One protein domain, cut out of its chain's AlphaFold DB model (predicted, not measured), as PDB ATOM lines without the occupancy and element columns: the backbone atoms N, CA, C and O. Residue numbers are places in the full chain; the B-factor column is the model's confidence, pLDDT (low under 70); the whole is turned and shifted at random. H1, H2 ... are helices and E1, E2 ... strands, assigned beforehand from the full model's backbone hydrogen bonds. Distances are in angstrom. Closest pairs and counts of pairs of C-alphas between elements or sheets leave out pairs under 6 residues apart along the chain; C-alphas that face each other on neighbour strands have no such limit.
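Overview. This is residues 338 to 494, 501 to 535 and 688 to 706 of the 1031 residues of an uncharacterized protein of Flavobacteriaceae bacterium (UniProt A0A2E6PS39). Two strongly twisted sheets of four strands each, E1-E2-E6-E5 and E4-E3-E7-E8, lie face to face as a sandwich with their strands crossed at 51 degrees. Three short helices, H1, H2 and H3, gather at one end of it and the small H4 lies at the other, while the link from E1 to E2, residues 353 to 369, loops far out from the body. The printed part has 211 residues, with four named helices and eight named strands in the order E1 E2 H1 H2 H3 E3 E4 E5 E6 H4 E7 E8; both sheets are antiparallel throughout. The class is mixed, helices and strands, though under half of the residues, 101, are in named elements. The whole is compact, with a radius of gyration of the C-alphas of 18.9 A and spans of 59 by 47 by 35 A.

Along the chain. E1, residues 349 to 352, begins at C-alpha 349 (48.417, 11.454, -30.184). E2, residues 370 to 378, is 25.5 A long. H1, residues 379 to 386, H2, residues 390 to 398, and H3, residues 402 to 411, follow. E3, residues 413 to 424, is 31.0 A long and bends by 51 degrees at residue 416. Then come E4, residues 449 to 454, E5, residues 481 to 486, E6, residues 505 to 512 and 22.2 A long, and H4, residues 513 to 517. E7, residues 523 to 533, is 33.1 A long. E8, residues 688 to 700, is 34.5 A long, bends by 59 degrees at residue 697 and ends at C-alpha 700 (47.087, 21.819, -28.332).

Arrangement. E1 and E2 form a hairpin, with N 350 and O 372 2.9 A apart, within hydrogen-bond range. Also within that range are N 373 and O 510 of E2 and E6, 2.8 A, N 484 and O 509 of E5 and E6, 2.9 A, N 419 and O 452 of the hairpin E3 and E4, 2.9 A, N 418 and O 529 of E3 and E7, 2.9 A, and N 693 and O 528 of E7 and E8, 2.8 A. Between the sheets, the closest C-alphas of E4 and E5 are those of Leu 451 and Ala 481, 5.4 A. H1 only grazes both sheets. H2 and H3 touch as a helical hairpin at a shallow tilt of 26 degrees, closest at C-alphas Ile 393 and Val 405, 5.9 A. H4 is on the sheet of E1, E2, E6 and E5, at a height over the sheet of 6.3 A. In the four helices every O i to N i+4 pair is within hydrogen-bond range.

Size, cuts and confidence. The two farthest C-alphas, Thr 360 and Met 399, are 64.0 A apart. Residues 495 to 500 and 536 to 687 are not printed; the gaps are 15.9 A and 9.6 A between C-alphas. The links E1 to E2, E3 to E4 and E4 to E5 are long. Mean pLDDT of the printed part is 80.5; 52 residues are under 70, among them 338 to 367.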
ATOM      1  N   VAL A 338      29.586   8.563 -42.505       55.34
ATOM      2  CA  VAL A 338      30.157   7.425 -41.765       55.34
ATOM      3  C   VAL A 338      31.607   7.772 -41.440       55.34
ATOM      4  O   VAL A 338      32.396   8.031 -42.349       55.34
ATOM      5  N   SER A 339      31.958   7.829 -40.154       60.09
ATOM      6  CA  SER A 339      33.358   7.915 -39.750       60.09
ATOM      7  C   SER A 339      34.076   6.630 -40.173       60.09
ATOM      8  O   SER A 339      33.704   5.525 -39.775       60.09
ATOM      9  N   VAL A 340      35.080   6.780 -41.036       68.50
ATOM     10  CA  VAL A 340      35.954   5.693 -41.518       68.50
ATOM     11  C   VAL A 340      37.165   5.516 -40.586       68.50
ATOM     12  O   VAL A 340      38.006   4.642 -40.794       68.50
ATOM     13  N   LEU A 341      37.281   6.360 -39.555       65.44
ATOM     14  CA  LEU A 341      38.326   6.235 -38.548       65.44
ATOM     15  C   LEU A 341      38.001   5.113 -37.571       65.44
ATOM     16  O   LEU A 341      36.868   4.975 -37.113       65.44
ATOM     17  N   LEU A 342      39.026   4.338 -37.237       55.72
ATOM     18  CA  LEU A 342      38.952   3.303 -36.214       55.72
ATOM     19  C   LEU A 342      39.492   3.827 -34.895       55.72
ATOM     20  O   LEU A 342      40.581   4.394 -34.861       55.72
ATOM     21  N   GLY A 343      38.767   3.528 -33.820       48.72
ATOM     22  CA  GLY A 343      39.282   3.610 -32.459       48.72
ATOM     23  C   GLY A 343      39.402   5.031 -31.925       48.72
ATOM     24  O   GLY A 343      40.511   5.503 -31.706       48.72
ATOM     25  N   SER A 344      38.264   5.642 -31.581       43.62
ATOM     26  CA  SER A 344      38.216   6.741 -30.601       43.62
ATOM     27  C   SER A 344      38.894   6.396 -29.266       43.62
ATOM     28  O   SER A 344      39.176   7.292 -28.480       43.62
ATOM     29  N   ASP A 345      39.133   5.108 -29.007       40.62
ATOM     30  CA  ASP A 345      39.571   4.596 -27.709       40.62
ATOM     31  C   ASP A 345      41.098   4.410 -27.619       40.62
ATOM     32  O   ASP A 345      41.636   4.228 -26.527       40.62
ATOM     33  N   LEU A 346      41.821   4.461 -28.746       50.09
ATOM     34  CA  LEU A 346      43.285   4.513 -28.738       50.09
ATOM     35  C   LEU A 346      43.706   5.976 -28.724       50.09
ATOM     36  O   LEU A 346      43.363   6.700 -29.651       50.09
ATOM     37  N   GLN A 347      44.483   6.391 -27.715       50.72
ATOM     38  CA  GLN A 347      45.107   7.716 -27.713       50.72
ATOM     39  C   GLN A 347      45.918   7.878 -29.000       50.72
ATOM     40  O   GLN A 347      46.990   7.288 -29.156       50.72
ATOM     41  N   SER A 348      45.382   8.651 -29.946       59.97
ATOM     42  CA  SER A 348      45.952   8.742 -31.291       59.97
ATOM     43  C   SER A 348      47.199   9.624 -31.321       59.97
ATOM     44  O   SER A 348      47.976   9.567 -32.274       59.97
ATOM     45  N   ASN A 349      47.412  10.408 -30.262       57.75
ATOM     46  CA  ASN A 349      48.417  11.454 -30.184       57.75
ATOM     47  C   ASN A 349      49.398  11.231 -29.030       57.75
ATOM     48  O   ASN A 349      49.009  10.945 -27.900       57.75
ATOM     49  N   PHE A 350      50.685  11.441 -29.297       67.81
ATOM     50  CA  PHE A 350      51.735  11.456 -28.282       67.81
ATOM     51  C   PHE A 350      52.845  12.441 -28.649       67.81
ATOM     52  O   PHE A 350      52.973  12.882 -29.789       67.81
ATOM     53  N   ILE A 351      53.671  12.797 -27.670       62.78
ATOM     54  CA  ILE A 351      54.864  13.613 -27.884       62.78
ATOM     55  C   ILE A 351      56.075  12.696 -27.763       62.78
ATOM     56  O   ILE A 351      56.236  12.029 -26.742       62.78
ATOM     57  N   ASN A 352      56.922  12.667 -28.792       59.12
ATOM     58  CA  ASN A 352      58.223  12.019 -28.700       59.12
ATOM     59  C   ASN A 352      59.309  13.089 -28.666       59.12
ATOM     60  O   ASN A 352      59.465  13.852 -29.619       59.12
ATOM     61  N   SER A 353      60.057  13.136 -27.569       53.75
ATOM     62  CA  SER A 353      61.230  13.989 -27.448       53.75
ATOM     63  C   SER A 353      62.464  13.102 -27.470       53.75
ATOM     64  O   SER A 353      62.594  12.206 -26.643       53.75
ATOM     65  N   VAL A 354      63.336  13.324 -28.450       56.06
ATOM     66  CA  VAL A 354      64.610  12.613 -28.569       56.06
ATOM     67  C   VAL A 354      65.708  13.590 -28.179       56.06
ATOM     68  O   VAL A 354      66.115  14.433 -28.979       56.06
ATOM     69  N   GLY A 355      66.170  13.488 -26.935       49.66
ATOM     70  CA  GLY A 355      67.341  14.205 -26.458       49.66
ATOM     71  C   GLY A 355      68.604  13.397 -26.737       49.66
ATOM     72  O   GLY A 355      69.075  12.673 -25.867       49.66
ATOM     73  N   GLN A 356      69.196  13.510 -27.932       47.66
ATOM     74  CA  GLN A 356      70.583  13.062 -28.092       47.66
ATOM     75  C   GLN A 356      71.505  14.121 -27.495       47.66
ATOM     76  O   GLN A 356      71.685  15.207 -28.054       47.66
ATOM     77  N   GLN A 357      72.083  13.800 -26.338       42.88
ATOM     78  CA  GLN A 357      73.185  14.568 -25.785       42.88
ATOM     79  C   GLN A 357      74.412  14.297 -26.663       42.88
ATOM     80  O   GLN A 357      74.985  13.210 -26.636       42.88
ATOM     81  N   SER A 358      74.781  15.268 -27.498       46.16
ATOM     82  CA  SER A 358      76.037  15.215 -28.246       46.16
ATOM     83  C   SER A 358      77.187  15.176 -27.237       46.16
ATOM     84  O   SER A 358      77.352  16.104 -26.452       46.16
ATOM     85  N   GLU A 359      77.995  14.111 -27.224       50.91
ATOM     86  CA  GLU A 359      79.127  13.994 -26.285       50.91
ATOM     87  C   GLU A 359      80.126  15.160 -26.417       50.91
ATOM     88  O   GLU A 359      80.861  15.476 -25.482       50.91
ATOM     89  N   THR A 360      80.154  15.812 -27.582       51.22
ATOM     90  CA  THR A 360      81.109  16.876 -27.912       51.22
ATOM     91  C   THR A 360      80.566  18.291 -27.723       51.22
ATOM     92  O   THR A 360      81.352  19.227 -27.593       51.22
ATOM     93  N   GLU A 361      79.249  18.471 -27.686       51.19
ATOM     94  CA  GLU A 361      78.607  19.769 -27.492       51.19
ATOM     95  C   GLU A 361      77.488  19.570 -26.471       51.19
ATOM     96  O   GLU A 361      76.561  18.819 -26.734       51.19
ATOM     97  N   ASN A 362      77.521  20.246 -25.318       53.94
ATOM     98  CA  ASN A 362      76.431  20.236 -24.320       53.94
ATOM     99  C   ASN A 362      75.090  20.823 -24.857       53.94
ATOM    100  O   ASN A 362      74.290  21.363 -24.094       53.94
ATOM    101  N   SER A 363      74.849  20.784 -26.167       50.00
ATOM    102  CA  SER A 363      73.613  21.122 -26.853       50.00
ATOM    103  C   SER A 363      72.770  19.853 -27.046       50.00
ATOM    104  O   SER A 363      73.205  18.854 -27.619       50.00
ATOM    105  N   PHE A 364      71.530  19.894 -26.560       53.53
ATOM    106  CA  PHE A 364      70.526  18.888 -26.895       53.53
ATOM    107  C   PHE A 364      70.072  19.124 -28.333       53.53
ATOM    108  O   PHE A 364      69.499  20.171 -28.646       53.53
ATOM    109  N   ASN A 365      70.350  18.170 -29.220       57.44
ATOM    110  CA  ASN A 365      69.927  18.278 -30.607       57.44
ATOM    111  C   ASN A 365      68.525  17.676 -30.749       57.44
ATOM    112  O   ASN A 365      68.365  16.503 -31.067       57.44
ATOM    113  N   ASN A 366      67.496  18.489 -30.501       62.56
ATOM    114  CA  ASN A 366      66.095  18.049 -30.526       62.56
ATOM    115  C   ASN A 366      65.527  17.876 -31.946       62.56
ATOM    116  O   ASN A 366      64.313  17.828 -32.095       62.56
ATOM    117  N   VAL A 367      66.364  17.813 -32.986       65.38
ATOM    118  CA  VAL A 367      65.939  17.800 -34.402       65.38
ATOM    119  C   VAL A 367      64.996  16.634 -34.723       65.38
ATOM    120  O   VAL A 367      64.160  16.758 -35.611       65.38
ATOM    121  N   ASP A 368      65.084  15.545 -33.957       70.88
ATOM    122  CA  ASP A 368      64.244  14.355 -34.119       70.88
ATOM    123  C   ASP A 368      63.012  14.343 -33.194       70.88
ATOM    124  O   ASP A 368      62.343  13.317 -33.077       70.88
ATOM    125  N   SER A 369      62.704  15.444 -32.498       78.88
ATOM    126  CA  SER A 369      61.519  15.534 -31.635       78.88
ATOM    127  C   SER A 369      60.278  15.951 -32.431       78.88
ATOM    128  O   SER A 369      60.354  16.795 -33.320       78.88
ATOM    129  N   PHE A 370      59.119  15.364 -32.135       84.94
ATOM    130  CA  PHE A 370      57.903  15.578 -32.929       84.94
ATOM    131  C   PHE A 370      56.616  15.307 -32.143       84.94
ATOM    132  O   PHE A 370      56.604  14.583 -31.142       84.94
ATOM    133  N   HIS A 371      55.499  15.829 -32.659       85.06
ATOM    134  CA  HIS A 371      54.163  15.343 -32.307       85.06
ATOM    135  C   HIS A 371      53.829  14.108 -33.143       85.06
ATOM    136  O   HIS A 371      53.755  14.182 -34.369       85.06
ATOM    137  N   GLY A 372      53.689  12.961 -32.484       84.94
ATOM    138  CA  GLY A 372      53.354  11.685 -33.101       84.94
ATOM    139  C   GLY A 372      51.845  11.496 -33.155       84.94
ATOM    140  O   GLY A 372      51.167  11.684 -32.150       84.94
ATOM    141  N   ILE A 373      51.336  11.123 -34.324       88.00
ATOM    142  CA  ILE A 373      49.910  10.919 -34.577       88.00
ATOM    143  C   ILE A 373      49.741   9.592 -35.298       88.00
ATOM    144  O   ILE A 373      50.407   9.346 -36.302       88.00
ATOM    145  N   ILE A 374      48.842   8.743 -34.817       85.12
ATOM    146  CA  ILE A 374      48.487   7.483 -35.462       85.12
ATOM    147  C   ILE A 374      47.036   7.569 -35.914       85.12
ATOM    148  O   ILE A 374      46.123   7.626 -35.100       85.12
ATOM    149  N   MET A 375      46.810   7.548 -37.225       87.94
ATOM    150  CA  MET A 375      45.469   7.545 -37.805       87.94
ATOM    151  C   MET A 375      45.148   6.162 -38.366       87.94
ATOM    152  O   MET A 375      45.721   5.748 -39.376       87.94
ATOM    153  N   GLY A 376      44.234   5.448 -37.706       86.94
ATOM    154  CA  GLY A 376      43.683   4.181 -38.182       86.94
ATOM    155  C   GLY A 376      42.499   4.406 -39.113       86.94
ATOM    156  O   GLY A 376      41.538   5.078 -38.749       86.94
ATOM    157  N   VAL A 377      42.557   3.831 -40.311       87.94
ATOM    158  CA  VAL A 377      41.491   3.903 -41.312       87.94
ATOM    159  C   VAL A 377      40.963   2.501 -41.573       87.94
ATOM    160  O   VAL A 377      41.734   1.606 -41.925       87.94
ATOM    161  N   ASP A 378      39.649   2.328 -41.436       87.06
ATOM    162  CA  ASP A 378      38.946   1.134 -41.902       87.06
ATOM    163  C   ASP A 378      38.930   1.165 -43.431       87.06
ATOM    164  O   ASP A 378      38.087   1.802 -44.067       87.06
ATOM    165  N   TYR A 379      39.941   0.547 -44.038       90.00
ATOM    166  CA  TYR A 379      40.153   0.619 -45.477       90.00
ATOM    167  C   TYR A 379      39.071  -0.149 -46.238       90.00
ATOM    168  O   TYR A 379      38.744   0.218 -47.366       90.00
ATOM    169  N   TYR A 380      38.463  -1.165 -45.620       90.56
ATOM    170  CA  TYR A 380      37.297  -1.834 -46.182       90.56
ATOM    171  C   TYR A 380      36.095  -0.900 -46.243       90.56
ATOM    172  O   TYR A 380      35.551  -0.720 -47.329       90.56
ATOM    173  N   ARG A 381      35.724  -0.234 -45.140       87.69
ATOM    174  CA  ARG A 381      34.634   0.761 -45.155       87.69
ATOM    175  C   ARG A 381      34.939   1.912 -46.099       87.69
ATOM    176  O   ARG A 381      34.050   2.346 -46.821       87.69
ATOM    177  N   LEU A 382      36.194   2.360 -46.154       89.56
ATOM    178  CA  LEU A 382      36.641   3.381 -47.098       89.56
ATOM    179  C   LEU A 382      36.328   2.979 -48.544       89.56
ATOM    180  O   LEU A 382      35.782   3.770 -49.304       89.56
ATOM    181  N   VAL A 383      36.674   1.753 -48.936       91.44
ATOM    182  CA  VAL A 383      36.413   1.268 -50.295       91.44
ATOM    183  C   VAL A 383      34.926   0.988 -50.493       91.44
ATOM    184  O   VAL A 383      34.373   1.420 -51.495       91.44
ATOM    185  N   ARG A 384      34.256   0.340 -49.540       90.19
ATOM    186  CA  ARG A 384      32.821   0.031 -49.592       90.19
ATOM    187  C   ARG A 384      31.957   1.286 -49.742       90.19
ATOM    188  O   ARG A 384      31.024   1.278 -50.536       90.19
ATOM    189  N   ASP A 385      32.261   2.349 -49.004       84.25
ATOM    190  CA  ASP A 385      31.395   3.532 -48.919       84.25
ATOM    191  C   ASP A 385      31.660   4.553 -50.034       84.25
ATOM    192  O   ASP A 385      30.786   5.363 -50.328       84.25
ATOM    193  N   PHE A 386      32.848   4.535 -50.652       87.19
ATOM    194  CA  PHE A 386      33.241   5.535 -51.657       87.19
ATOM    195  C   PHE A 386      33.536   4.959 -53.049       87.19
ATOM    196  O   PHE A 386      33.612   5.718 -54.022       87.19
ATOM    197  N   SER A 387      33.707   3.640 -53.182       89.44
ATOM    198  CA  SER A 387      33.718   2.983 -54.488       89.44
ATOM    199  C   SER A 387      32.300   2.937 -55.040       89.44
ATOM    200  O   SER A 387      31.365   2.500 -54.372       89.44
ATOM    201  N   LYS A 388      32.151   3.245 -56.331       87.19
ATOM    202  CA  LYS A 388      30.896   2.975 -57.049       87.19
ATOM    203  C   LYS A 388      30.518   1.493 -56.986       87.19
ATOM    204  O   LYS A 388      29.343   1.145 -56.955       87.19
ATOM    205  N   TYR A 389      31.525   0.629 -56.943       89.50
ATOM    206  CA  TYR A 389      31.403  -0.818 -56.901       89.50
ATOM    207  C   TYR A 389      31.403  -1.369 -55.464       89.50
ATOM    208  O   TYR A 389      31.497  -2.580 -55.282       89.50
ATOM    209  N   GLY A 390      31.271  -0.519 -54.439       88.44
ATOM    210  CA  GLY A 390      31.382  -0.902 -53.030       88.44
ATOM    211  C   GLY A 390      30.467  -2.051 -52.592       88.44
ATOM    212  O   GLY A 390      30.880  -2.905 -51.819       88.44
ATOM    213  N   ASN A 391      29.270  -2.185 -53.168       83.62
ATOM    214  CA  ASN A 391      28.376  -3.316 -52.866       83.62
ATOM    215  C   ASN A 391      28.933  -4.682 -53.241       83.62
ATOM    216  O   ASN A 391      28.511  -5.687 -52.682       83.62
ATOM    217  N   ILE A 392      29.827  -4.736 -54.224       89.38
ATOM    218  CA  ILE A 392      30.447  -5.989 -54.643       89.38
ATOM    219  C   ILE A 392      31.348  -6.494 -53.517       89.38
ATOM    220  O   ILE A 392      31.360  -7.687 -53.223       89.38
ATOM    221  N   ILE A 393      32.047  -5.583 -52.830       91.69
ATOM    222  CA  ILE A 393      32.877  -5.954 -51.688       91.69
ATOM    223  C   ILE A 393      32.025  -6.378 -50.481       91.69
ATOM    224  O   ILE A 393      32.335  -7.391 -49.865       91.69
ATOM    225  N   GLU A 394      30.900  -5.693 -50.229       86.38
ATOM    226  CA  GLU A 394      29.932  -6.030 -49.168       86.38
ATOM    227  C   GLU A 394      29.252  -7.372 -49.442       86.38
ATOM    228  O   GLU A 394      29.107  -8.205 -48.550       86.38
ATOM    229  N   PHE A 395      28.902  -7.633 -50.702       85.19
ATOM    230  CA  PHE A 395      28.377  -8.917 -51.141       85.19
ATOM    231  C   PHE A 395      29.357 -10.053 -50.839       85.19
ATOM    232  O   PHE A 395      28.976 -11.037 -50.207       85.19
ATOM    233  N   HIS A 396      30.622  -9.916 -51.236       89.94
ATOM    234  CA  HIS A 396      31.608 -10.965 -51.000       89.94
ATOM    235  C   HIS A 396      31.974 -11.135 -49.527       89.94
ATOM    236  O   HIS A 396      32.161 -12.277 -49.108       89.94
ATOM    237  N   GLU A 397      32.017 -10.055 -48.744       88.12
ATOM    238  CA  GLU A 397      32.186 -10.127 -47.289       88.12
ATOM    239  C   GLU A 397      31.029 -10.908 -46.649       88.12
ATOM    240  O   GLU A 397      31.274 -11.883 -45.940       88.12
ATOM    241  N   SER A 398      29.778 -10.569 -46.987       82.56
ATOM    242  CA  SER A 398      28.581 -11.246 -46.456       82.56
ATOM    243  C   SER A 398      28.499 -12.733 -46.825       82.56
ATOM    244  O   SER A 398      27.902 -13.526 -46.103       82.56
ATOM    245  N   MET A 399      29.130 -13.123 -47.935       82.56
ATOM    246  CA  MET A 399      29.223 -14.511 -48.395       82.56
ATOM    247  C   MET A 399      30.440 -15.260 -47.818       82.56
ATOM    248  O   MET A 399      30.675 -16.410 -48.182       82.56
ATOM    249  N   GLY A 400      31.247 -14.628 -46.960       86.25
ATOM    250  CA  GLY A 400      32.439 -15.239 -46.364       86.25
ATOM    251  C   GLY A 400      33.627 -15.389 -47.325       86.25
ATOM    252  O   GLY A 400      34.558 -16.144 -47.046       86.25
ATOM    253  N   ASN A 401      33.642 -14.670 -48.453       89.75
ATOM    254  CA  ASN A 401      34.711 -14.736 -49.458       89.75
ATOM    255  C   ASN A 401      35.900 -13.827 -49.103       89.75
ATOM    256  O   ASN A 401      36.305 -12.975 -49.901       89.75
ATOM    257  N   SER A 402      36.478 -14.013 -47.916       88.75
ATOM    258  CA  SER A 402      37.541 -13.152 -47.374       88.75
ATOM    259  C   SER A 402      38.731 -12.982 -48.327       88.75
ATOM    260  O   SER A 402      39.182 -11.860 -48.531       88.75
ATOM    261  N   GLN A 403      39.176 -14.051 -48.997       89.50
ATOM    262  CA  GLN A 403      40.290 -14.004 -49.960       89.50
ATOM    263  C   GLN A 403      40.013 -13.104 -51.173       89.50
ATOM    264  O   GLN A 403      40.919 -12.456 -51.699       89.50
ATOM    265  N   LEU A 404      38.765 -13.073 -51.650       92.25
ATOM    266  CA  LEU A 404      38.391 -12.205 -52.762       92.25
ATOM    267  C   LEU A 404      38.299 -10.756 -52.286       92.25
ATOM    268  O   LEU A 404      38.854  -9.884 -52.945       92.25
ATOM    269  N   VAL A 405      37.687 -10.503 -51.126       92.56
ATOM    270  CA  VAL A 405      37.649  -9.169 -50.501       92.56
ATOM    271  C   VAL A 405      39.066  -8.620 -50.300       92.56
ATOM    272  O   VAL A 405      39.367  -7.505 -50.723       92.56
ATOM    273  N   GLU A 406      39.968  -9.437 -49.758       90.44
ATOM    274  CA  GLU A 406      41.395  -9.141 -49.625       90.44
ATOM    275  C   GLU A 406      42.021  -8.728 -50.956       90.44
ATOM    276  O   GLU A 406      42.693  -7.699 -51.036       90.44
ATOM    277  N   ARG A 407      41.770  -9.495 -52.022       90.62
ATOM    278  CA  ARG A 407      42.294  -9.205 -53.358       90.62
ATOM    279  C   ARG A 407      41.708  -7.923 -53.949       90.62
ATOM    280  O   ARG A 407      42.458  -7.144 -54.533       90.62
ATOM    281  N   LEU A 408      40.410  -7.666 -53.771       93.44
ATOM    282  CA  LEU A 408      39.763  -6.423 -54.204       93.44
ATOM    283  C   LEU A 408      40.420  -5.205 -53.536       93.44
ATOM    284  O   LEU A 408      40.738  -4.225 -54.207       93.44
ATOM    285  N   LEU A 409      40.711  -5.291 -52.236       92.62
ATOM    286  CA  LEU A 409      41.399  -4.229 -51.497       92.62
ATOM    287  C   LEU A 409      42.900  -4.153 -51.805       92.62
ATOM    288  O   LEU A 409      43.492  -3.076 -51.715       92.62
ATOM    289  N   ALA A 410      43.528  -5.272 -52.174       89.75
ATOM    290  CA  ALA A 410      44.915  -5.317 -52.634       89.75
ATOM    291  C   ALA A 410      45.100  -4.495 -53.911       89.75
ATOM    292  O   ALA A 410      46.070  -3.744 -54.033       89.75
ATOM    293  N   GLU A 411      44.154  -4.624 -54.842       92.00
ATOM    294  CA  GLU A 411      44.138  -3.876 -56.098       92.00
ATOM    295  C   GLU A 411      43.815  -2.389 -55.872       92.00
ATOM    296  O   GLU A 411      44.239  -1.544 -56.663       92.00
ATOM    297  N   THR A 412      43.137  -2.043 -54.769       94.06
ATOM    298  CA  THR A 412      42.887  -0.646 -54.391       94.06
ATOM    299  C   THR A 412      44.202   0.033 -54.012       94.06
ATOM    300  O   THR A 412      44.859  -0.327 -53.026       94.06
ATOM    301  N   THR A 413      44.577   1.051 -54.783       94.00
ATOM    302  CA  THR A 413      45.884   1.713 -54.682       94.00
ATOM    303  C   THR A 413      45.711   3.171 -54.282       94.00
ATOM    304  O   THR A 413      44.979   3.914 -54.935       94.00
ATOM    305  N   ILE A 414      46.404   3.610 -53.232       95.50
ATOM    306  CA  ILE A 414      46.451   5.028 -52.871       95.50
ATOM    307  C   ILE A 414      47.383   5.748 -53.850       95.50
ATOM    308  O   ILE A 414      48.599   5.613 -53.778       95.50
ATOM    309  N   LEU A 415      46.813   6.531 -54.763       95.25
ATOM    310  CA  LEU A 415      47.573   7.334 -55.724       95.25
ATOM    311  C   LEU A 415      48.189   8.575 -55.077       95.25
ATOM    312  O   LEU A 415      49.220   9.055 -55.530       95.25
ATOM    313  N   ASN A 416      47.528   9.128 -54.061       96.69
ATOM    314  CA  ASN A 416      48.019  10.269 -53.298       96.69
ATOM    315  C   ASN A 416      47.437  10.235 -51.881       96.69
ATOM    316  O   ASN A 416      46.229  10.068 -51.711       96.69
ATOM    317  N   LEU A 417      48.287  10.425 -50.883       97.31
ATOM    318  CA  LEU A 417      47.939  10.596 -49.481       97.31
ATOM    319  C   LEU A 417      48.602  11.864 -48.969       97.31
ATOM    320  O   LEU A 417      49.826  11.930 -48.874       97.31
ATOM    321  N   GLU A 418      47.799  12.858 -48.616       97.88
ATOM    322  CA  GLU A 418      48.267  14.110 -48.027       97.88
ATOM    323  C   GLU A 418      47.903  14.140 -46.543       97.88
ATOM    324  O   GLU A 418      46.725  14.042 -46.195       97.88
ATOM    325  N   ALA A 419      48.897  14.330 -45.676       97.19
ATOM    326  CA  ALA A 419      48.663  14.715 -44.291       97.19
ATOM    327  C   ALA A 419      48.531  16.237 -44.216       97.19
ATOM    328  O   ALA A 419      49.438  16.980 -44.613       97.19
ATOM    329  N   LEU A 420      47.386  16.701 -43.734       97.56
ATOM    330  CA  LEU A 420      47.034  18.107 -43.610       97.56
ATOM    331  C   LEU A 420      46.886  18.471 -42.133       97.56
ATOM    332  O   LEU A 420      46.422  17.662 -41.333       97.56
ATOM    333  N   ARG A 421      47.225  19.712 -41.793       96.88
ATOM    334  CA  ARG A 421      46.973  20.316 -40.484       96.88
ATOM    335  C   ARG A 421      46.159  21.585 -40.657       96.88
ATOM    336  O   ARG A 421      46.494  22.434 -41.485       96.88
ATOM    337  N   GLU A 422      45.105  21.731 -39.870       96.19
ATOM    338  CA  GLU A 422      44.296  22.946 -39.818       96.19
ATOM    339  C   GLU A 422      44.198  23.469 -38.388       96.19
ATOM    340  O   GLU A 422      44.099  22.694 -37.436       96.19
ATOM    341  N   ARG A 423      44.226  24.794 -38.238       95.88
ATOM    342  CA  ARG A 423      43.979  25.435 -36.953       95.88
ATOM    343  C   ARG A 423      42.479  25.473 -36.684       95.88
ATOM    344  O   ARG A 423      41.683  25.850 -37.547       95.88
ATOM    345  N   VAL A 424      42.088  25.108 -35.473       95.62
ATOM    346  CA  VAL A 424      40.693  25.101 -35.034       95.62
ATOM    347  C   VAL A 424      40.490  26.028 -33.838       95.62
ATOM    348  O   VAL A 424      41.444  26.538 -33.249       95.62
ATOM    349  N   THR A 425      39.232  26.309 -33.506       91.62
ATOM    350  CA  THR A 425      38.879  27.114 -32.333       91.62
ATOM    351  C   THR A 425      39.450  26.508 -31.048       91.62
ATOM    352  O   THR A 425      39.584  25.294 -30.926       91.62
ATOM    353  N   ASN A 426      39.778  27.347 -30.061       86.31
ATOM    354  CA  ASN A 426      40.294  26.847 -28.780       86.31
ATOM    355  C   ASN A 426      39.211  26.117 -27.968       86.31
ATOM    356  O   ASN A 426      39.508  25.165 -27.253       86.31
ATOM    357  N   SER A 427      37.955  26.539 -28.126       78.88
ATOM    358  CA  SER A 427      36.792  25.901 -27.511       78.88
ATOM    359  C   SER A 427      35.969  25.162 -28.572       78.88
ATOM    360  O   SER A 427      35.787  25.690 -29.682       78.88
ATOM    361  N   PRO A 428      35.471  23.955 -28.269       83.94
ATOM    362  CA  PRO A 428      34.495  23.278 -29.112       83.94
ATOM    363  C   PRO A 428      33.170  24.047 -29.086       83.94
ATOM    364  O   PRO A 428      32.844  24.715 -28.110       83.94
ATOM    365  N   HIS A 429      32.397  23.982 -30.171       72.81
ATOM    366  CA  HIS A 429      31.094  24.662 -30.228       72.81
ATOM    367  C   HIS A 429      29.934  23.729 -29.852       72.81
ATOM    368  O   HIS A 429      28.892  24.183 -29.397       72.81
ATOM    369  N   HIS A 430      30.049  22.436 -30.149       75.19
ATOM    370  CA  HIS A 430      29.037  21.426 -29.837       75.19
ATOM    371  C   HIS A 430      29.653  20.033 -29.955       75.19
ATOM    372  O   HIS A 430      30.761  19.891 -30.468       75.19
ATOM    373  N   TYR A 431      28.904  19.020 -29.541       68.75
ATOM    374  CA  TYR A 431      29.209  17.617 -29.787       68.75
ATOM    375  C   TYR A 431      28.497  17.173 -31.071       68.75
ATOM    376  O   TYR A 431      27.375  17.620 -31.346       68.75
ATOM    377  N   ASN A 432      29.149  16.351 -31.896       64.19
ATOM    378  CA  ASN A 432      28.485  15.720 -33.041       64.19
ATOM    379  C   ASN A 432      27.626  14.526 -32.582       64.19
ATOM    380  O   ASN A 432      27.507  14.231 -31.399       64.19
ATOM    381  N   GLU A 433      27.019  13.824 -33.538       49.59
ATOM    382  CA  GLU A 433      26.217  12.616 -33.286       49.59
ATOM    383  C   GLU A 433      27.023  11.457 -32.666       49.59
ATOM    384  O   GLU A 433      26.436  10.520 -32.124       49.59
ATOM    385  N   GLU A 434      28.353  11.525 -32.746       54.81
ATOM    386  CA  GLU A 434      29.303  10.554 -32.190       54.81
ATOM    387  C   GLU A 434      29.843  10.988 -30.816       54.81
ATOM    388  O   GLU A 434      30.769  10.373 -30.308       54.81
ATOM    389  N   ASP A 435      29.281  12.047 -30.219       54.88
ATOM    390  CA  ASP A 435      29.716  12.618 -28.935       54.88
ATOM    391  C   ASP A 435      31.195  13.051 -28.908       54.88
ATOM    392  O   ASP A 435      31.839  13.147 -27.867       54.88
ATOM    393  N   THR A 436      31.745  13.373 -30.079       64.44
ATOM    394  CA  THR A 436      33.068  13.988 -30.195       64.44
ATOM    395  C   THR A 436      32.942  15.508 -30.247       64.44
ATOM    396  O   THR A 436      32.020  16.067 -30.858       64.44
ATOM    397  N   LEU A 437      33.905  16.188 -29.628       76.38
ATOM    398  CA  LEU A 437      34.014  17.640 -29.626       76.38
ATOM    399  C   LEU A 437      34.182  18.192 -31.049       76.38
ATOM    400  O   LEU A 437      35.166  17.928 -31.743       76.38
ATOM    401  N   VAL A 438      33.233  19.020 -31.490       79.56
ATOM    402  CA  VAL A 438      33.275  19.652 -32.812       79.56
ATOM    403  C   VAL A 438      33.836  21.057 -32.708       79.56
ATOM    404  O   VAL A 438      33.195  21.995 -32.218       79.56
ATOM    405  N   TYR A 439      35.013  21.215 -33.296       89.38
ATOM    406  CA  TYR A 439      35.682  22.496 -33.440       89.38
ATOM    407  C   TYR A 439      35.442  23.101 -34.824       89.38
ATOM    408  O   TYR A 439      35.406  22.393 -35.844       89.38
ATOM    409  N   ARG A 440      35.302  24.430 -34.865       89.50
ATOM    410  CA  ARG A 440      35.246  25.191 -36.119       89.50
ATOM    411  C   ARG A 440      36.670  25.513 -36.585       89.50
ATOM    412  O   ARG A 440      37.552  25.629 -35.735       89.50
ATOM    413  N   PRO A 441      36.912  25.667 -37.899       92.25
ATOM    414  CA  PRO A 441      38.144  26.291 -38.376       92.25
ATOM    415  C   PRO A 441      38.345  27.638 -37.673       92.25
ATOM    416  O   PRO A 441      37.372  28.373 -37.490       92.25
ATOM    417  N   PHE A 442      39.574  27.930 -37.246       92.12
ATOM    418  CA  PHE A 442      39.883  29.179 -36.545       92.12
ATOM    419  C   PHE A 442      39.663  30.396 -37.456       92.12
ATOM    420  O   PHE A 442      39.009  31.356 -37.053       92.12
ATOM    421  N   ASP A 443      40.136  30.310 -38.700       89.62
ATOM    422  CA  ASP A 443      39.851  31.253 -39.780       89.62
ATOM    423  C   ASP A 443      39.348  30.471 -41.004       89.62
ATOM    424  O   ASP A 443      39.971  29.509 -41.449       89.62
ATOM    425  N   LEU A 444      38.192  30.867 -41.546       83.06
ATOM    426  CA  LEU A 444      37.589  30.231 -42.724       83.06
ATOM    427  C   LEU A 444      38.408  30.459 -44.005       83.06
ATOM    428  O   LEU A 444      38.228  29.719 -44.972       83.06
ATOM    429  N   ASN A 445      39.275  31.473 -44.016       85.88
ATOM    430  CA  ASN A 445      40.156  31.787 -45.138       85.88
ATOM    431  C   ASN A 445      41.543  31.143 -45.003       85.88
ATOM    432  O   ASN A 445      42.292  31.110 -45.983       85.88
ATOM    433  N   GLU A 446      41.899  30.631 -43.820       87.50
ATOM    434  CA  GLU A 446      43.179  29.962 -43.600       87.50
ATOM    435  C   GLU A 446      43.187  28.614 -44.331       87.50
ATOM    436  O   GLU A 446      42.360  27.729 -44.095       87.50
ATOM    437  N   GLN A 447      44.118  28.457 -45.273       90.31
ATOM    438  CA  GLN A 447      44.278  27.197 -45.990       90.31
ATOM    439  C   GLN A 447      44.916  26.142 -45.086       90.31
ATOM    440  O   GLN A 447      45.853  26.420 -44.338       90.31
ATOM    441  N   LYS A 448      44.453  24.894 -45.212       95.31
ATOM    442  CA  LYS A 448      45.056  23.751 -44.521       95.31
ATOM    443  C   LYS A 448      46.520  23.614 -44.934       95.31
ATOM    444  O   LYS A 448      46.834  23.554 -46.124       95.31
ATOM    445  N   SER A 449      47.404  23.520 -43.950       95.50
ATOM    446  CA  SER A 449      48.831  23.325 -44.179       95.50
ATOM    447  C   SER A 449      49.084  21.880 -44.582       95.50
ATOM    448  O   SER A 449      48.791  20.961 -43.821       95.50
ATOM    449  N   ARG A 450      49.624  21.658 -45.784       97.56
ATOM    450  CA  ARG A 450      50.045  20.322 -46.216       97.56
ATOM    451  C   ARG A 450      51.395  19.988 -45.591       97.56
ATOM    452  O   ARG A 450      52.400  20.584 -45.971       97.56
ATOM    453  N   LEU A 451      51.408  19.018 -44.683       96.56
ATOM    454  CA  LEU A 451      52.598  18.607 -43.945       96.56
ATOM    455  C   LEU A 451      53.495  17.703 -44.793       96.56
ATOM    456  O   LEU A 451      54.666  17.997 -45.017       96.56
ATOM    457  N   VAL A 452      52.941  16.605 -45.303       97.00
ATOM    458  CA  VAL A 452      53.674  15.598 -46.078       97.00
ATOM    459  C   VAL A 452      52.726  14.897 -47.050       97.00
ATOM    460  O   VAL A 452      51.508  14.911 -46.869       97.00
ATOM    461  N   MET A 453      53.286  14.349 -48.127       97.50
ATOM    462  CA  MET A 453      52.551  13.697 -49.204       97.50
ATOM    463  C   MET A 453      53.248  12.398 -49.594       97.50
ATOM    464  O   MET A 453      54.475  12.374 -49.695       97.50
ATOM    465  N   THR A 454      52.479  11.340 -49.828       97.44
ATOM    466  CA  THR A 454      52.999  10.040 -50.257       97.44
ATOM    467  C   THR A 454      52.001   9.272 -51.131       97.44
ATOM    468  O   THR A 454      50.894   9.739 -51.369       97.44
ATOM    469  N   GLU A 455      52.397   8.111 -51.638       97.00
ATOM    470  CA  GLU A 455      51.609   7.233 -52.504       97.00
ATOM    471  C   GLU A 455      51.963   5.758 -52.244       97.00
ATOM    472  O   GLU A 455      53.055   5.427 -51.760       97.00
ATOM    473  N   ASP A 456      51.050   4.858 -52.602       95.62
ATOM    474  CA  ASP A 456      51.356   3.439 -52.743       95.62
ATOM    475  C   ASP A 456      52.246   3.232 -53.997       95.62
ATOM    476  O   ASP A 456      52.124   3.942 -55.000       95.62
ATOM    477  N   PRO A 457      53.162   2.249 -54.001       90.44
ATOM    478  CA  PRO A 457      53.855   1.833 -55.203       90.44
ATOM    479  C   PRO A 457      52.852   1.242 -56.202       90.44
ATOM    480  O   PRO A 457      51.779   0.780 -55.809       90.44
ATOM    481  N   PRO A 458      53.230   1.158 -57.491       82.69
ATOM    482  CA  PRO A 458      52.434   0.440 -58.468       82.69
ATOM    483  C   PRO A 458      52.117  -0.966 -57.939       82.69
ATOM    484  O   PRO A 458      53.039  -1.641 -57.455       82.69
ATOM    485  N   PRO A 459      50.853  -1.405 -58.012       75.81
ATOM    486  CA  PRO A 459      50.430  -2.693 -57.486       75.81
ATOM    487  C   PRO A 459      51.300  -3.814 -58.044       75.81
ATOM    488  O   PRO A 459      51.498  -3.951 -59.255       75.81
ATOM    489  N   ARG A 460      51.869  -4.582 -57.116       75.88
ATOM    490  CA  ARG A 460      52.618  -5.800 -57.414       75.88
ATOM    491  C   ARG A 460      51.631  -6.943 -57.596       75.88
ATOM    492  O   ARG A 460      50.521  -6.888 -57.076       75.88
ATOM    493  N   THR A 461      52.047  -7.984 -58.308       72.94
ATOM    494  CA  THR A 461      51.274  -9.220 -58.425       72.94
ATOM    495  C   THR A 461      50.920  -9.718 -57.025       72.94
ATOM    496  O   THR A 461      51.820  -9.960 -56.220       72.94
ATOM    497  N   PHE A 462      49.624  -9.819 -56.730       70.56
ATOM    498  CA  PHE A 462      49.135 -10.308 -55.446       70.56
ATOM    499  C   PHE A 462      49.660 -11.728 -55.189       70.56
ATOM    500  O   PHE A 462      49.519 -12.610 -56.037       70.56
ATOM    501  N   VAL A 463      50.276 -11.935 -54.025       72.12
ATOM    502  CA  VAL A 463      50.690 -13.253 -53.534       72.12
ATOM    503  C   VAL A 463      49.849 -13.545 -52.298       72.12
ATOM    504  O   VAL A 463      49.969 -12.844 -51.293       72.12
ATOM    505  N   ALA A 464      48.984 -14.554 -52.387       66.50
ATOM    506  CA  ALA A 464      48.107 -14.945 -51.289       66.50
ATOM    507  C   ALA A 464      48.916 -15.283 -50.020       66.50
ATOM    508  O   ALA A 464      49.964 -15.926 -50.101       66.50
ATOM    509  N   GLY A 465      48.425 -14.849 -48.854       64.56
ATOM    510  CA  GLY A 465      49.025 -15.146 -47.546       64.56
ATOM    511  C   GLY A 465      50.130 -14.190 -47.073       64.56
ATOM    512  O   GLY A 465      50.672 -14.397 -45.990       64.56
ATOM    513  N   GLN A 466      50.476 -13.143 -47.832       70.06
ATOM    514  CA  GLN A 466      51.292 -12.037 -47.309       70.06
ATOM    515  C   GLN A 466      50.394 -10.957 -46.690       70.06
ATOM    516  O   GLN A 466      49.331 -10.677 -47.239       70.06
ATOM    517  N   ASN A 467      50.832 -10.323 -45.589       68.56
ATOM    518  CA  ASN A 467      50.143  -9.153 -45.022       68.56
ATOM    519  C   ASN A 467      49.977  -8.087 -46.115       68.56
ATOM    520  O   ASN A 467      50.938  -7.408 -46.480       68.56
ATOM    521  N   LEU A 468      48.747  -7.953 -46.614       67.88
ATOM    522  CA  LEU A 468      48.362  -7.146 -47.778       67.88
ATOM    523  C   LEU A 468      48.794  -5.685 -47.701       67.88
ATOM    524  O   LEU A 468      49.072  -5.062 -48.728       67.88
ATOM    525  N   TYR A 469      48.827  -5.142 -46.487       70.81
ATOM    526  CA  TYR A 469      49.055  -3.721 -46.245       70.81
ATOM    527  C   TYR A 469      50.413  -3.423 -45.616       70.81
ATOM    528  O   TYR A 469      50.804  -2.264 -45.544       70.81
ATOM    529  N   LYS A 470      51.175  -4.433 -45.180       71.38
ATOM    530  CA  LYS A 470      52.428  -4.162 -44.472       71.38
ATOM    531  C   LYS A 470      53.439  -3.517 -45.417       71.38
ATOM    532  O   LYS A 470      53.903  -4.149 -46.366       71.38
ATOM    533  N   ASN A 471      53.815  -2.274 -45.111       73.56
ATOM    534  CA  ASN A 471      54.715  -1.449 -45.921       73.56
ATOM    535  C   ASN A 471      54.222  -1.252 -47.364       73.56
ATOM    536  O   ASN A 471      55.044  -1.165 -48.285       73.56
ATOM    537  N   LYS A 472      52.899  -1.229 -47.582       87.69
ATOM    538  CA  LYS A 472      52.365  -0.918 -48.907       87.69
ATOM    539  C   LYS A 472      52.630   0.552 -49.208       87.69
ATOM    540  O   LYS A 472      53.183   0.838 -50.257       87.69
ATOM    541  N   LEU A 473      52.357   1.466 -48.285       93.25
ATOM    542  CA  LEU A 473      52.634   2.890 -48.455       93.25
ATOM    543  C   LEU A 473      54.143   3.170 -48.493       93.25
ATOM    544  O   LEU A 473      54.903   2.672 -47.659       93.25
ATOM    545  N   ARG A 474      54.596   4.031 -49.414       94.12
ATOM    546  CA  ARG A 474      55.982   4.516 -49.369       94.12
ATOM    547  C   ARG A 474      56.149   5.469 -48.178       94.12
ATOM    548  O   ARG A 474      55.357   6.401 -48.046       94.12
ATOM    549  N   PRO A 475      57.161   5.302 -47.314       93.88
ATOM    550  CA  PRO A 475      57.448   6.318 -46.312       93.88
ATOM    551  C   PRO A 475      57.882   7.610 -47.014       93.88
ATOM    552  O   PRO A 475      58.618   7.571 -48.005       93.88
ATOM    553  N   ALA A 476      57.424   8.751 -46.508       95.50
ATOM    554  CA  ALA A 476      57.773  10.061 -47.044       95.50
ATOM    555  C   ALA A 476      58.154  11.020 -45.921       95.50
ATOM    556  O   ALA A 476      57.554  11.013 -44.850       95.50
ATOM    557  N   ILE A 477      59.149  11.861 -46.193       94.38
ATOM    558  CA  ILE A 477      59.672  12.860 -45.260       94.38
ATOM    559  C   ILE A 477      59.678  14.209 -45.976       94.38
ATOM    560  O   ILE A 477      60.142  14.322 -47.114       94.38
ATOM    561  N   SER A 478      59.158  15.231 -45.310       93.69
ATOM    562  CA  SER A 478      59.252  16.637 -45.689       93.69
ATOM    563  C   SER A 478      59.992  17.419 -44.597       93.69
ATOM    564  O   SER A 478      60.414  16.859 -43.590       93.69
ATOM    565  N   GLN A 479      60.148  18.731 -44.781       89.25
ATOM    566  CA  GLN A 479      60.671  19.605 -43.723       89.25
ATOM    567  C   GLN A 479      59.696  19.778 -42.549       89.25
ATOM    568  O   GLN A 479      60.120  20.180 -41.474       89.25
ATOM    569  N   LEU A 480      58.400  19.522 -42.764       92.62
ATOM    570  CA  LEU A 480      57.350  19.756 -41.771       92.62
ATOM    571  C   LEU A 480      56.942  18.471 -41.052       92.62
ATOM    572  O   LEU A 480      56.571  18.522 -39.884       92.62
ATOM    573  N   ALA A 481      56.979  17.331 -41.746       94.69
ATOM    574  CA  ALA A 481      56.539  16.064 -41.185       94.69
ATOM    575  C   ALA A 481      57.129  14.837 -41.889       94.69
ATOM    576  O   ALA A 481      57.588  14.901 -43.028       94.69
ATOM    577  N   GLU A 482      57.026  13.690 -41.229       94.56
ATOM    578  CA  GLU A 482      57.212  12.358 -41.807       94.56
ATOM    579  C   GLU A 482      55.893  11.584 -41.744       94.56
ATOM    580  O   GLU A 482      55.143  11.716 -40.781       94.56
ATOM    581  N   ILE A 483      55.604  10.775 -42.761       94.81
ATOM    582  CA  ILE A 483      54.492   9.822 -42.759       94.81
ATOM    583  C   ILE A 483      54.992   8.434 -43.145       94.81
ATOM    584  O   ILE A 483      55.767   8.266 -44.091       94.81
ATOM    585  N   SER A 484      54.519   7.430 -42.417       93.50
ATOM    586  CA  SER A 484      54.792   6.017 -42.673       93.50
ATOM    587  C   SER A 484      53.561   5.169 -42.352       93.50
ATOM    588  O   SER A 484      52.685   5.594 -41.604       93.50
ATOM    589  N   GLU A 485      53.469   3.981 -42.942       90.06
ATOM    590  CA  GLU A 485      52.442   2.997 -42.592       90.06
ATOM    591  C   GLU A 485      52.992   2.042 -41.531       90.06
ATOM    592  O   GLU A 485      54.126   1.574 -41.647       90.06
ATOM    593  N   ILE A 486      52.196   1.775 -40.497       84.75
ATOM    594  CA  ILE A 486      52.576   0.927 -39.364       84.75
ATOM    595  C   ILE A 486      51.578  -0.219 -39.201       84.75
ATOM    596  O   ILE A 486      50.419  -0.113 -39.593       84.75
ATOM    597  N   ASP A 487      52.035  -1.326 -38.624       77.56
ATOM    598  CA  ASP A 487      51.214  -2.512 -38.387       77.56
ATOM    599  C   ASP A 487      50.979  -2.664 -36.880       77.56
ATOM    600  O   ASP A 487      51.852  -3.142 -36.153       77.56
ATOM    601  N   LEU A 488      49.822  -2.196 -36.402       67.56
ATOM    602  CA  LEU A 488      49.443  -2.329 -34.992       67.56
ATOM    603  C   LEU A 488      48.919  -3.733 -34.672       67.56
ATOM    604  O   LEU A 488      49.000  -4.176 -33.529       67.56
ATOM    605  N   VAL A 489      48.410  -4.466 -35.662       61.97
ATOM    606  CA  VAL A 489      47.822  -5.796 -35.467       61.97
ATOM    607  C   VAL A 489      48.827  -6.827 -35.965       61.97
ATOM    608  O   VAL A 489      48.715  -7.388 -37.049       61.97
ATOM    609  N   GLY A 490      49.863  -7.057 -35.155       52.00
ATOM    610  CA  GLY A 490      50.834  -8.109 -35.441       52.00
ATOM    611  C   GLY A 490      50.114  -9.455 -35.654       52.00
ATOM    612  O   GLY A 490      49.244  -9.791 -34.852       52.00
ATOM    613  N   PRO A 491      50.463 -10.239 -36.692       42.16
ATOM    614  CA  PRO A 491      49.644 -11.361 -37.155       42.16
ATOM    615  C   PRO A 491      49.442 -12.504 -36.153       42.16
ATOM    616  O   PRO A 491      48.589 -13.345 -36.402       42.16
ATOM    617  N   GLN A 492      50.169 -12.563 -35.034       41.66
ATOM    618  CA  GLN A 492      49.970 -13.562 -33.982       41.66
ATOM    619  C   GLN A 492      50.449 -13.008 -32.638       41.66
ATOM    620  O   GLN A 492      51.647 -12.956 -32.373       41.66
ATOM    621  N   THR A 493      49.529 -12.614 -31.763       41.53
ATOM    622  CA  THR A 493      49.788 -12.705 -30.323       41.53
ATOM    623  C   THR A 493      48.962 -13.864 -29.792       41.53
ATOM    624  O   THR A 493      47.738 -13.805 -29.818       41.53
ATOM    625  N   GLU A 494      49.637 -14.911 -29.313       41.56
ATOM    626  CA  GLU A 494      49.089 -16.128 -28.683       41.56
ATOM    627  C   GLU A 494      48.235 -15.859 -27.422       41.56
ATOM    628  O   GLU A 494      47.805 -16.783 -26.739       41.56
ATOM    629  N   ILE A 501      38.097  -7.654 -34.544       44.06
ATOM    630  CA  ILE A 501      38.271  -6.779 -35.678       44.06
ATOM    631  C   ILE A 501      39.150  -7.558 -36.671       44.06
ATOM    632  O   ILE A 501      40.355  -7.298 -36.739       44.06
ATOM    633  N   PRO A 502      38.604  -8.525 -37.444       47.78
ATOM    634  CA  PRO A 502      39.231  -9.000 -38.672       47.78
ATOM    635  C   PRO A 502      39.164  -7.846 -39.679       47.78
ATOM    636  O   PRO A 502      38.362  -7.827 -40.604       47.78
ATOM    637  N   GLY A 503      39.914  -6.785 -39.400       61.09
ATOM    638  CA  GLY A 503      39.744  -5.502 -40.048       61.09
ATOM    639  C   GLY A 503      40.773  -5.320 -41.136       61.09
ATOM    640  O   GLY A 503      41.977  -5.436 -40.906       61.09
ATOM    641  N   TYR A 504      40.294  -4.957 -42.312       79.88
ATOM    642  CA  TYR A 504      41.094  -4.434 -43.406       79.88
ATOM    643  C   TYR A 504      41.588  -3.020 -43.072       79.88
ATOM    644  O   TYR A 504      41.231  -2.041 -43.720       79.88
ATOM    645  N   ASN A 505      42.364  -2.893 -42.002       84.31
ATOM    646  CA  ASN A 505      42.702  -1.614 -41.400       84.31
ATOM    647  C   ASN A 505      44.092  -1.182 -41.858       84.31
ATOM    648  O   ASN A 505      45.020  -1.990 -41.911       84.31
ATOM    649  N   ARG A 506      44.250   0.106 -42.162       89.00
ATOM    650  CA  ARG A 506      45.553   0.716 -42.453       89.00
ATOM    651  C   ARG A 506      45.833   1.784 -41.407       89.00
ATOM    652  O   ARG A 506      44.977   2.629 -41.156       89.00
ATOM    653  N   PHE A 507      47.014   1.745 -40.797       88.44
ATOM    654  CA  PHE A 507      47.419   2.716 -39.784       88.44
ATOM    655  C   PHE A 507      48.536   3.596 -40.326       88.44
ATOM    656  O   PHE A 507      49.587   3.113 -40.751       88.44
ATOM    657  N   PHE A 508      48.308   4.902 -40.293       91.62
ATOM    658  CA  PHE A 508      49.246   5.905 -40.774       91.62
ATOM    659  C   PHE A 508      49.865   6.624 -39.585       91.62
ATOM    660  O   PHE A 508      49.163   7.268 -38.810       91.62
ATOM    661  N   TYR A 509      51.180   6.515 -39.453       91.81
ATOM    662  CA  TYR A 509      51.954   7.199 -38.436       91.81
ATOM    663  C   TYR A 509      52.568   8.471 -39.005       91.81
ATOM    664  O   TYR A 509      53.367   8.419 -39.943       91.81
ATOM    665  N   ILE A 510      52.182   9.604 -38.431       93.75
ATOM    666  CA  ILE A 510      52.598  10.941 -38.829       93.75
ATOM    667  C   ILE A 510      53.451  11.521 -37.701       93.75
ATOM    668  O   ILE A 510      53.026  11.555 -36.549       93.75
ATOM    669  N   LYS A 511      54.644  12.005 -38.037       93.62
ATOM    670  CA  LYS A 511      55.503  12.783 -37.143       93.62
ATOM    671  C   LYS A 511      55.450  14.237 -37.583       93.62
ATOM    672  O   LYS A 511      55.997  14.562 -38.632       93.62
ATOM    673  N   ASP A 512      54.777  15.098 -36.832       95.12
ATOM    674  CA  ASP A 512      54.665  16.530 -37.118       95.12
ATOM    675  C   ASP A 512      55.784  17.296 -36.393       95.12
ATOM    676  O   ASP A 512      55.681  17.620 -35.204       95.12
ATOM    677  N   TYR A 513      56.881  17.541 -37.116       90.50
ATOM    678  CA  TYR A 513      58.042  18.296 -36.634       90.50
ATOM    679  C   TYR A 513      57.707  19.780 -36.479       90.50
ATOM    680  O   TYR A 513      58.170  20.445 -35.556       90.50
ATOM    681  N   ASP A 514      56.883  20.312 -37.380       92.38
ATOM    682  CA  ASP A 514      56.562  21.733 -37.420       92.38
ATOM    683  C   ASP A 514      55.675  22.159 -36.243       92.38
ATOM    684  O   ASP A 514      55.936  23.189 -35.621       92.38
ATOM    685  N   LEU A 515      54.675  21.344 -35.881       91.12
ATOM    686  CA  LEU A 515      53.839  21.596 -34.702       91.12
ATOM    687  C   LEU A 515      54.676  21.587 -33.420       91.12
ATOM    688  O   LEU A 515      54.420  22.380 -32.525       91.12
ATOM    689  N   PHE A 516      55.682  20.711 -33.351       86.38
ATOM    690  CA  PHE A 516      56.545  20.595 -32.181       86.38
ATOM    691  C   PHE A 516      57.542  21.758 -32.103       86.38
ATOM    692  O   PHE A 516      57.745  22.321 -31.036       86.38
ATOM    693  N   HIS A 517      58.166  22.153 -33.217       79.81
ATOM    694  CA  HIS A 517      59.267  23.122 -33.194       79.81
ATOM    695  C   HIS A 517      58.867  24.584 -33.400       79.81
ATOM    696  O   HIS A 517      59.562  25.466 -32.891       79.81
ATOM    697  N   ASN A 518      57.818  24.853 -34.180       81.31
ATOM    698  CA  ASN A 518      57.552  26.193 -34.714       81.31
ATOM    699  C   ASN A 518      56.196  26.767 -34.290       81.31
ATOM    700  O   ASN A 518      55.974  27.972 -34.424       81.31
ATOM    701  N   VAL A 519      55.285  25.936 -33.784       86.56
ATOM    702  CA  VAL A 519      53.927  26.343 -33.423       86.56
ATOM    703  C   VAL A 519      53.777  26.355 -31.904       86.56
ATOM    704  O   VAL A 519      53.889  25.326 -31.256       86.56
ATOM    705  N   GLN A 520      53.501  27.531 -31.342       83.31
ATOM    706  CA  GLN A 520      53.570  27.761 -29.890       83.31
ATOM    707  C   GLN A 520      52.206  27.963 -29.219       83.31
ATOM    708  O   GLN A 520      52.117  28.060 -27.999       83.31
ATOM    709  N   PHE A 521      51.130  28.114 -29.996       87.75
ATOM    710  CA  PHE A 521      49.804  28.408 -29.456       87.75
ATOM    711  C   PHE A 521      48.688  27.903 -30.363       87.75
ATOM    712  O   PHE A 521      48.843  27.810 -31.578       87.75
ATOM    713  N   GLY A 522      47.520  27.675 -29.764       91.38
ATOM    714  CA  GLY A 522      46.305  27.276 -30.464       91.38
ATOM    715  C   GLY A 522      46.097  25.768 -30.531       91.38
ATOM    716  O   GLY A 522      46.925  24.971 -30.091       91.38
ATOM    717  N   ASN A 523      44.945  25.412 -31.084       93.62
ATOM    718  CA  ASN A 523      44.479  24.046 -31.230       93.62
ATOM    719  C   ASN A 523      44.505  23.641 -32.706       93.62
ATOM    720  O   ASN A 523      44.104  24.418 -33.577       93.62
ATOM    721  N   TYR A 524      44.956  22.423 -32.984       95.19
ATOM    722  CA  TYR A 524      45.171  21.919 -34.335       95.19
ATOM    723  C   TYR A 524      44.498  20.572 -34.537       95.19
ATOM    724  O   TYR A 524      44.487  19.725 -33.650       95.19
ATOM    725  N   ARG A 525      43.948  20.377 -35.732       94.81
ATOM    726  CA  ARG A 525      43.371  19.111 -36.173       94.81
ATOM    727  C   ARG A 525      44.114  18.618 -37.401       94.81
ATOM    728  O   ARG A 525      44.356  19.387 -38.335       94.81
ATOM    729  N   HIS A 526      44.412  17.327 -37.417       95.00
ATOM    730  CA  HIS A 526      45.015  16.666 -38.567       95.00
ATOM    731  C   HIS A 526      43.949  15.991 -39.419       95.00
ATOM    732  O   HIS A 526      42.921  15.528 -38.924       95.00
ATOM    733  N   SER A 527      44.183  15.944 -40.722       95.00
ATOM    734  CA  SER A 527      43.368  15.161 -41.639       95.00
ATOM    735  C   SER A 527      44.225  14.469 -42.687       95.00
ATOM    736  O   SER A 527      45.285  14.955 -43.077       95.00
ATOM    737  N   LEU A 528      43.758  13.311 -43.137       95.56
ATOM    738  CA  LEU A 528      44.329  12.573 -44.249       95.56
ATOM    739  C   LEU A 528      43.438  12.754 -45.462       95.56
ATOM    740  O   LEU A 528      42.251  12.429 -45.432       95.56
ATOM    741  N   LYS A 529      44.013  13.256 -46.546       96.19
ATOM    742  CA  LYS A 529      43.328  13.375 -47.824       96.19
ATOM    743  C   LYS A 529      43.853  12.316 -48.780       96.19
ATOM    744  O   LYS A 529      45.021  12.331 -49.159       96.19
ATOM    745  N   PHE A 530      42.961  11.420 -49.169       95.12
ATOM    746  CA  PHE A 530      43.203  10.293 -50.046       95.12
ATOM    747  C   PHE A 530      42.742  10.611 -51.467       95.12
ATOM    748  O   PHE A 530      41.648  11.138 -51.678       95.12
ATOM    749  N   THR A 531      43.542  10.199 -52.439       95.56
ATOM    750  CA  THR A 531      43.147   9.986 -53.829       95.56
ATOM    751  C   THR A 531      43.424   8.523 -54.137       95.56
ATOM    752  O   THR A 531      44.579   8.100 -54.131       95.56
ATOM    753  N   VAL A 532      42.375   7.741 -54.372       94.69
ATOM    754  CA  VAL A 532      42.457   6.276 -54.433       94.69
ATOM    755  C   VAL A 532      41.997   5.784 -55.794       94.69
ATOM    756  O   VAL A 532      40.956   6.223 -56.274       94.69
ATOM    757  N   GLU A 533      42.765   4.882 -56.404       94.25
ATOM    758  CA  GLU A 533      42.326   4.078 -57.545       94.25
ATOM    759  C   GLU A 533      41.466   2.915 -57.046       94.25
ATOM    760  O   GLU A 533      41.892   2.132 -56.195       94.25
ATOM    761  N   ASP A 534      40.259   2.810 -57.594       93.88
ATOM    762  CA  ASP A 534      39.276   1.795 -57.236       93.88
ATOM    763  C   ASP A 534      39.744   0.386 -57.645       93.88
ATOM    764  O   ASP A 534      39.778   0.028 -58.830       93.88
ATOM    765  N   GLY A 535      40.097  -0.426 -56.645       93.06
ATOM    766  CA  GLY A 535      40.566  -1.794 -56.833       93.06
ATOM    767  C   GLY A 535      39.498  -2.748 -57.347       93.06
ATOM    768  O   GLY A 535      39.825  -3.680 -58.080       93.06
ATOM    769  N   ILE A 688      38.722   6.876 -59.833       88.69
ATOM    770  CA  ILE A 688      39.420   7.565 -58.762       88.69
ATOM    771  C   ILE A 688      38.385   8.256 -57.893       88.69
ATOM    772  O   ILE A 688      37.608   9.072 -58.395       88.69
ATOM    773  N   PHE A 689      38.426   7.984 -56.597       88.44
ATOM    774  CA  PHE A 689      37.650   8.719 -55.609       88.44
ATOM    775  C   PHE A 689      38.583   9.481 -54.663       88.44
ATOM    776  O   PHE A 689      39.731   9.093 -54.432       88.44
ATOM    777  N   ASN A 690      38.106  10.633 -54.183       90.25
ATOM    778  CA  ASN A 690      38.844  11.502 -53.271       90.25
ATOM    779  C   ASN A 690      38.100  11.589 -51.948       90.25
ATOM    780  O   ASN A 690      36.903  11.871 -51.943       90.25
ATOM    781  N   ILE A 691      38.816  11.388 -50.850       91.56
ATOM    782  CA  ILE A 691      38.238  11.345 -49.507       91.56
ATOM    783  C   ILE A 691      39.123  12.165 -48.590       91.56
ATOM    784  O   ILE A 691      40.344  12.115 -48.699       91.56
ATOM    785  N   GLU A 692      38.521  12.911 -47.674       92.62
ATOM    786  CA  GLU A 692      39.246  13.524 -46.570       92.62
ATOM    787  C   GLU A 692      38.730  12.952 -45.251       92.62
ATOM    788  O   GLU A 692      37.550  13.086 -44.928       92.62
ATOM    789  N   VAL A 693      39.625  12.331 -44.494       89.19
ATOM    790  CA  VAL A 693      39.361  11.737 -43.188       89.19
ATOM    791  C   VAL A 693      39.974  12.642 -42.124       89.19
ATOM    792  O   VAL A 693      41.178  12.885 -42.133       89.19
ATOM    793  N   LYS A 694      39.157  13.184 -41.220       89.00
ATOM    794  CA  LYS A 694      39.602  14.140 -40.193       89.00
ATOM    795  C   LYS A 694      39.780  13.442 -38.859       89.00
ATOM    796  O   LYS A 694      38.827  12.810 -38.421       89.00
ATOM    797  N   ASN A 695      40.932  13.620 -38.211       85.19
ATOM    798  CA  ASN A 695      41.125  13.163 -36.838       85.19
ATOM    799  C   ASN A 695      40.091  13.844 -35.923       85.19
ATOM    800  O   ASN A 695      39.851  15.050 -36.047       85.19
ATOM    801  N   SER A 696      39.446  13.071 -35.053       79.44
ATOM    802  CA  SER A 696      38.531  13.589 -34.032       79.44
ATOM    803  C   SER A 696      39.288  14.314 -32.923       79.44
ATOM    804  O   SER A 696      38.768  15.273 -32.358       79.44
ATOM    805  N   GLU A 697      40.521  13.890 -32.640       83.12
ATOM    806  CA  GLU A 697      41.355  14.517 -31.623       83.12
ATOM    807  C   GLU A 697      41.911  15.867 -32.101       83.12
ATOM    808  O   GLU A 697      42.315  16.047 -33.256       83.12
ATOM    809  N   VAL A 698      41.938  16.825 -31.177       88.25
ATOM    810  CA  VAL A 698      42.501  18.157 -31.377       88.25
ATOM    811  C   VAL A 698      43.716  18.315 -30.477       88.25
ATOM    812  O   VAL A 698      43.633  18.144 -29.264       88.25
ATOM    813  N   ILE A 699      44.847  18.655 -31.084       89.25
ATOM    814  CA  ILE A 699      46.140  18.774 -30.417       89.25
ATOM    815  C   ILE A 699      46.371  20.235 -30.060       89.25
ATOM    816  O   ILE A 699      46.342  21.111 -30.928       89.25
ATOM    817  N   LYS A 700      46.627  20.504 -28.780       88.81
ATOM    818  CA  LYS A 700      47.087  21.819 -28.332       88.81
ATOM    819  C   LYS A 700      48.580  21.956 -28.636       88.81
ATOM    820  O   LYS A 700      49.357  21.055 -28.322       88.81
ATOM    821  N   ALA A 701      48.974  23.077 -29.231       88.44
ATOM    822  CA  ALA A 701      50.381  23.411 -29.409       88.44
ATOM    823  C   ALA A 701      51.099  23.538 -28.054       88.44
ATOM    824  O   ALA A 701      50.507  23.994 -27.070       88.44
ATOM    825  N   ILE A 702      52.370  23.143 -28.013       80.88
ATOM    826  CA  ILE A 702      53.200  23.244 -26.811       80.88
ATOM    827  C   ILE A 702      53.574  24.714 -26.610       80.88
ATOM    828  O   ILE A 702      54.155  25.343 -27.490       80.88
ATOM    829  N   GLU A 703      53.245  25.264 -25.443       76.38
ATOM    830  CA  GLU A 703      53.591  26.645 -25.110       76.38
ATOM    831  C   GLU A 703      55.100  26.776 -24.862       76.38
ATOM    832  O   GLU A 703      55.734  25.887 -24.280       76.38
ATOM    833  N   ASP A 704      55.684  27.901 -25.274       70.38
ATOM    834  CA  ASP A 704      57.093  28.201 -25.014       70.38
ATOM    835  C   ASP A 704      57.407  28.110 -23.513       70.38
ATOM    836  O   ASP A 704      56.715  28.687 -22.675       70.38
ATOM    837  N   GLY A 705      58.479  27.392 -23.170       63.41
ATOM    838  CA  GLY A 705      58.877  27.159 -21.780       63.41
ATOM    839  C   GLY A 705      58.174  25.986 -21.089       63.41
ATOM    840  O   GLY A 705      58.503  25.700 -19.936       63.41
ATOM    841  N   THR A 706      57.271  25.266 -21.768       66.12
ATOM    842  CA  THR A 706      56.706  24.009 -21.246       66.12
ATOM    843  C   THR A 706      57.827  23.003 -20.972       66.12
ATOM    844  O   THR A 706      58.698  22.772 -21.809       66.12
TER     845      THR A 706